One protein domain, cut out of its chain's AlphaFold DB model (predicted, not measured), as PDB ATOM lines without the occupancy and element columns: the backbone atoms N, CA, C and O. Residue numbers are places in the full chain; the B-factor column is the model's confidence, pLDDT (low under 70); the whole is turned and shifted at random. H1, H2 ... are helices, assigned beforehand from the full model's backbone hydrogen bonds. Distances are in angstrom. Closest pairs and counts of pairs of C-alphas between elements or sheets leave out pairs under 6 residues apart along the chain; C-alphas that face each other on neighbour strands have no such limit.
ATOM      1  N   GLU A 113      -8.085 -34.217  40.709       88.06
ATOM      2  CA  GLU A 113      -8.302 -33.092  41.609       88.06
ATOM      3  C   GLU A 113      -7.631 -33.312  42.971       88.06
ATOM      4  O   GLU A 113      -7.306 -32.354  43.661       88.06
ATOM      5  N   SER A 114      -7.379 -34.576  43.326       89.31
ATOM      6  CA  SER A 114      -6.716 -34.975  44.570       89.31
ATOM      7  C   SER A 114      -5.204 -35.204  44.403       89.31
ATOM      8  O   SER A 114      -4.522 -35.642  45.328       89.31
ATOM      9  N   ILE A 115      -4.659 -34.892  43.223       90.50
ATOM     10  CA  ILE A 115      -3.238 -35.015  42.897       90.50
ATOM     11  C   ILE A 115      -2.674 -33.638  42.560       90.50
ATOM     12  O   ILE A 115      -3.222 -32.910  41.737       90.50
ATOM     13  N   SER A 116      -1.502 -33.333  43.103       89.12
ATOM     14  CA  SER A 116      -0.705 -32.168  42.717       89.12
ATOM     15  C   SER A 116       0.668 -32.585  42.170       89.12
ATOM     16  O   SER A 116       1.093 -33.743  42.246       89.12
ATOM     17  N   SER A 117       1.357 -31.665  41.496       87.19
ATOM     18  CA  SER A 117       2.721 -31.886  40.981       87.19
ATOM     19  C   SER A 117       3.593 -30.649  41.177       87.19
ATOM     20  O   SER A 117       4.255 -30.160  40.262       87.19
ATOM     21  N   ILE A 118       3.531 -30.109  42.387       85.44
ATOM     22  CA  ILE A 118       4.288 -28.942  42.814       85.44
ATOM     23  C   ILE A 118       5.708 -29.377  43.113       85.44
ATOM     24  O   ILE A 118       5.956 -30.294  43.901       85.44
ATOM     25  N   ARG A 119       6.652 -28.674  42.495       83.25
ATOM     26  CA  ARG A 119       8.069 -28.868  42.780       83.25
ATOM     27  C   ARG A 119       8.374 -28.380  44.185       83.25
ATOM     28  O   ARG A 119       7.916 -27.309  44.577       83.25
ATOM     29  N   LEU A 120       9.244 -29.081  44.898       77.38
ATOM     30  CA  LEU A 120       9.630 -28.736  46.268       77.38
ATOM     31  C   LEU A 120      10.123 -27.285  46.391       77.38
ATOM     32  O   LEU A 120       9.761 -26.565  47.316       77.38
ATOM     33  N   LYS A 121      10.861 -26.805  45.382       73.81
ATOM     34  CA  LYS A 121      11.328 -25.409  45.298       73.81
ATOM     35  C   LYS A 121      10.198 -24.375  45.210       73.81
ATOM     36  O   LYS A 121      10.401 -23.234  45.604       73.81
ATOM     37  N   GLN A 122       9.042 -24.748  44.662       72.94
ATOM     38  CA  GLN A 122       7.888 -23.864  44.462       72.94
ATOM     39  C   GLN A 122       6.941 -23.833  45.667       72.94
ATOM     40  O   GLN A 122       6.143 -22.907  45.773       72.94
ATOM     41  N   MET A 123       7.069 -24.776  46.609       72.81
ATOM     42  CA  MET A 123       6.290 -24.779  47.858       72.81
ATOM     43  C   MET A 123       6.605 -23.576  48.770       72.81
ATOM     44  O   MET A 123       5.866 -23.283  49.706       72.81
ATOM     45  N   LYS A 124       7.677 -22.830  48.471       68.44
ATOM     46  CA  LYS A 124       8.029 -21.561  49.125       68.44
ATOM     47  C   LYS A 124       7.061 -20.412  48.815       68.44
ATOM     48  O   LYS A 124       6.969 -19.463  49.591       68.44
ATOM     49  N   ASN A 125       6.317 -20.485  47.714       64.94
ATOM     50  CA  ASN A 125       5.440 -19.396  47.285       64.94
ATOM     51  C   ASN A 125       3.990 -19.682  47.706       64.94
ATOM     52  O   ASN A 125       3.524 -20.812  47.578       64.94
ATOM     53  N   GLU A 126       3.253 -18.661  48.152       56.59
ATOM     54  CA  GLU A 126       1.851 -18.791  48.603       56.59
ATOM     55  C   GLU A 126       0.931 -19.407  47.530       56.59
ATOM     56  O   GLU A 126       0.070 -20.226  47.840       56.59
ATOM     57  N   PHE A 127       1.191 -19.123  46.249       58.31
ATOM     58  CA  PHE A 127       0.492 -19.727  45.104       58.31
ATOM     59  C   PHE A 127       0.733 -21.238  44.937       58.31
ATOM     60  O   PHE A 127      -0.077 -21.931  44.324       58.31
ATOM     61  N   GLY A 128       1.838 -21.772  45.465       59.31
ATOM     62  CA  GLY A 128       2.069 -23.217  45.512       59.31
ATOM     63  C   GLY A 128       1.128 -23.892  46.510       59.31
ATOM     64  O   GLY A 128       0.554 -24.937  46.228       59.31
ATOM     65  N   MET A 129       0.874 -23.263  47.656       63.22
ATOM     66  CA  MET A 129       0.080 -23.877  48.725       63.22
ATOM     67  C   MET A 129      -1.398 -24.061  48.352       63.22
ATOM     68  O   MET A 129      -2.004 -25.051  48.755       63.22
ATOM     69  N   SER A 130      -1.976 -23.184  47.522       62.38
ATOM     70  CA  SER A 130      -3.379 -23.318  47.093       62.38
ATOM     71  C   SER A 130      -3.642 -24.600  46.297       62.38
ATOM     72  O   SER A 130      -4.723 -25.173  46.388       62.38
ATOM     73  N   SER A 131      -2.648 -25.077  45.543       61.94
ATOM     74  CA  SER A 131      -2.747 -26.321  44.767       61.94
ATOM     75  C   SER A 131      -2.583 -27.582  45.634       61.94
ATOM     76  O   SER A 131      -2.891 -28.676  45.165       61.94
ATOM     77  N   LEU A 132      -2.122 -27.447  46.886       68.44
ATOM     78  CA  LEU A 132      -2.045 -28.541  47.864       68.44
ATOM     79  C   LEU A 132      -3.328 -28.703  48.678       68.44
ATOM     80  O   LEU A 132      -3.567 -29.788  49.190       68.44
ATOM     81  N   ALA A 133      -4.155 -27.657  48.784       69.00
ATOM     82  CA  ALA A 133      -5.295 -27.622  49.703       69.00
ATOM     83  C   ALA A 133      -6.278 -28.794  49.527       69.00
ATOM     84  O   ALA A 133      -6.868 -29.245  50.502       69.00
ATOM     85  N   ASN A 134      -6.411 -29.310  48.302       70.00
ATOM     86  CA  ASN A 134      -7.288 -30.440  47.980       70.00
ATOM     87  C   ASN A 134      -6.517 -31.708  47.576       70.00
ATOM     88  O   ASN A 134      -7.128 -32.728  47.258       70.00
ATOM     89  N   ALA A 135      -5.182 -31.652  47.538       82.88
ATOM     90  CA  ALA A 135      -4.367 -32.763  47.077       82.88
ATOM     91  C   ALA A 135      -4.024 -33.698  48.238       82.88
ATOM     92  O   ALA A 135      -3.469 -33.272  49.246       82.88
ATOM     93  N   VAL A 136      -4.274 -34.993  48.057       84.62
ATOM     94  CA  VAL A 136      -3.818 -36.029  48.993       84.62
ATOM     95  C   VAL A 136      -2.391 -36.477  48.699       84.62
ATOM     96  O   VAL A 136      -1.698 -36.963  49.585       84.62
ATOM     97  N   ILE A 137      -1.934 -36.309  47.452       88.50
ATOM     98  CA  ILE A 137      -0.587 -36.690  47.022       88.50
ATOM     99  C   ILE A 137       0.008 -35.583  46.155       88.50
ATOM    100  O   ILE A 137      -0.605 -35.139  45.180       88.50
ATOM    101  N   ASN A 138       1.242 -35.189  46.468       88.88
ATOM    102  CA  ASN A 138       2.062 -34.336  45.616       88.88
ATOM    103  C   ASN A 138       3.194 -35.138  44.968       88.88
ATOM    104  O   ASN A 138       3.916 -35.867  45.646       88.88
ATOM    105  N   PHE A 139       3.397 -34.957  43.663       88.50
ATOM    106  CA  PHE A 139       4.500 -35.580  42.933       88.50
ATOM    107  C   PHE A 139       5.539 -34.557  42.473       88.50
ATOM    108  O   PHE A 139       5.256 -33.736  41.602       88.50
ATOM    109  N   ASP A 140       6.778 -34.703  42.941       86.56
ATOM    110  CA  ASP A 140       7.944 -34.024  42.369       86.56
ATOM    111  C   ASP A 140       8.859 -35.050  41.681       86.56
ATOM    112  O   ASP A 140       9.576 -35.809  42.331       86.56
ATOM    113  N   MET A 141       8.793 -35.112  40.348       77.25
ATOM    114  CA  MET A 141       9.600 -36.038  39.539       77.25
ATOM    115  C   MET A 141      10.924 -35.423  39.060       77.25
ATOM    116  O   MET A 141      11.776 -36.155  38.559       77.25
ATOM    117  N   ASP A 142      11.100 -34.108  39.233       75.00
ATOM    118  CA  ASP A 142      12.234 -33.325  38.722       75.00
ATOM    119  C   ASP A 142      13.098 -32.798  39.876       75.00
ATOM    120  O   ASP A 142      13.623 -31.677  39.852       75.00
ATOM    121  N   MET A 143      13.225 -33.604  40.925       73.19
ATOM    122  CA  MET A 143      13.936 -33.201  42.122       73.19
ATOM    123  C   MET A 143      15.454 -33.165  41.860       73.19
ATOM    124  O   MET A 143      16.029 -34.161  41.407       73.19
ATOM    125  N   PRO A 144      16.137 -32.038  42.130       69.44
ATOM    126  CA  PRO A 144      17.578 -31.946  41.931       69.44
ATOM    127  C   PRO A 144      18.325 -32.833  42.932       69.44
ATOM    128  O   PRO A 144      17.873 -33.050  44.052       69.44
ATOM    129  N   SER A 145      19.525 -33.281  42.560       68.69
ATOM    130  CA  SER A 145      20.415 -34.060  43.436       68.69
ATOM    131  C   SER A 145      21.057 -33.244  44.570       68.69
ATOM    132  O   SER A 145      21.809 -33.794  45.374       68.69
ATOM    133  N   SER A 146      20.792 -31.937  44.628       72.38
ATOM    134  CA  SER A 146      21.266 -31.027  45.670       72.38
ATOM    135  C   SER A 146      20.514 -31.229  46.989       72.38
ATOM    136  O   SER A 146      19.416 -31.781  47.006       72.38
ATOM    137  N   LYS A 147      21.074 -30.718  48.094       73.50
ATOM    138  CA  LYS A 147      20.375 -30.685  49.388       73.50
ATOM    139  C   LYS A 147      18.993 -30.040  49.249       73.50
ATOM    140  O   LYS A 147      18.826 -29.072  48.504       73.50
ATOM    141  N   ILE A 148      18.029 -30.600  49.976       72.06
ATOM    142  CA  ILE A 148      16.710 -29.996  50.149       72.06
ATOM    143  C   ILE A 148      16.889 -28.718  50.962       72.06
ATOM    144  O   ILE A 148      17.632 -28.697  51.939       72.06
ATOM    145  N   ASP A 149      16.227 -27.662  50.519       75.69
ATOM    146  CA  ASP A 149      16.206 -26.383  51.207       75.69
ATOM    147  C   ASP A 149      15.386 -26.486  52.509       75.69
ATOM    148  O   ASP A 149      14.273 -27.012  52.498       75.69
ATOM    149  N   GLU A 150      15.941 -25.999  53.624       77.00
ATOM    150  CA  GLU A 150      15.329 -26.107  54.959       77.00
ATOM    151  C   GLU A 150      13.960 -25.424  55.043       77.00
ATOM    152  O   GLU A 150      13.045 -25.945  55.678       77.00
ATOM    153  N   GLU A 151      13.779 -24.296  54.355       76.44
ATOM    154  CA  GLU A 151      12.502 -23.588  54.324       76.44
ATOM    155  C   GLU A 151      11.447 -24.414  53.582       76.44
ATOM    156  O   GLU A 151      10.321 -24.551  54.058       76.44
ATOM    157  N   ALA A 152      11.817 -25.022  52.450       72.69
ATOM    158  CA  ALA A 152      10.922 -25.920  51.724       72.69
ATOM    159  C   ALA A 152      10.556 -27.153  52.570       72.69
ATOM    160  O   ALA A 152       9.392 -27.536  52.595       72.69
ATOM    161  N   ALA A 153      11.518 -27.725  53.301       73.19
ATOM    162  CA  ALA A 153      11.280 -28.850  54.206       73.19
ATOM    163  C   ALA A 153      10.398 -28.481  55.413       73.19
ATOM    164  O   ALA A 153       9.627 -29.314  55.869       73.19
ATOM    165  N   SER A 154      10.465 -27.246  55.916       75.38
ATOM    166  CA  SER A 154       9.631 -26.798  57.046       75.38
ATOM    167  C   SER A 154       8.139 -26.673  56.712       75.38
ATOM    168  O   SER A 154       7.299 -26.705  57.608       75.38
ATOM    169  N   ARG A 155       7.803 -26.518  55.424       69.88
ATOM    170  CA  ARG A 155       6.419 -26.395  54.931       69.88
ATOM    171  C   ARG A 155       5.791 -27.733  54.559       69.88
ATOM    172  O   ARG A 155       4.595 -27.782  54.263       69.88
ATOM    173  N   LEU A 156       6.611 -28.781  54.537       63.72
ATOM    174  CA  LEU A 156       6.203 -30.136  54.227       63.72
ATOM    175  C   LEU A 156       5.389 -30.751  55.337       63.72
ATOM    176  O   LEU A 156       4.434 -31.428  54.933       63.72
TER     177      LEU A 156
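This is residues 113 to 156 of the 156 residues of an uncharacterized protein of Faecalibacterium prausnitzii (UniProt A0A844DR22). This domain has little regular structure: a chain mostly of loops, in which the long stretch of residues 131 to 149 swings round from one short helix, H1, to the other, H2. Near one end of the longest axis, residues 115 to 116 and 137 to 138 run side by side in a short parallel pairing. The printed part has 44 residues, of which H1 and then H2 hold 10; it is all helix by class, with no named strand. It is compact, with a radius of gyration of the C-alphas of 10.3 A, and spans 30 by 20 by 13 A.

H1, residues 126 to 130, and H2, residues 150 to 154, are apart. In H2 every O i to N i+4 pair is within hydrogen-bond range; in H1 0 of 1 is, beside 1 of 2 O i to N i+3 pairs.

H1 begins at C-alpha 126 (1.851, -18.791, 48.603) and measures 7.1 A. H2 measures 6.1 A and ends at C-alpha 154 (9.631, -26.798, 57.046).

The C-alphas farthest apart, of Glu 113 and Ser 146, are 29.9 A apart. The printed part has no cut, and the 19-residue link from H1 to H2 is long. The pLDDT is under 70 at residues 124 to 133, 144 to 145 and 155 to 156.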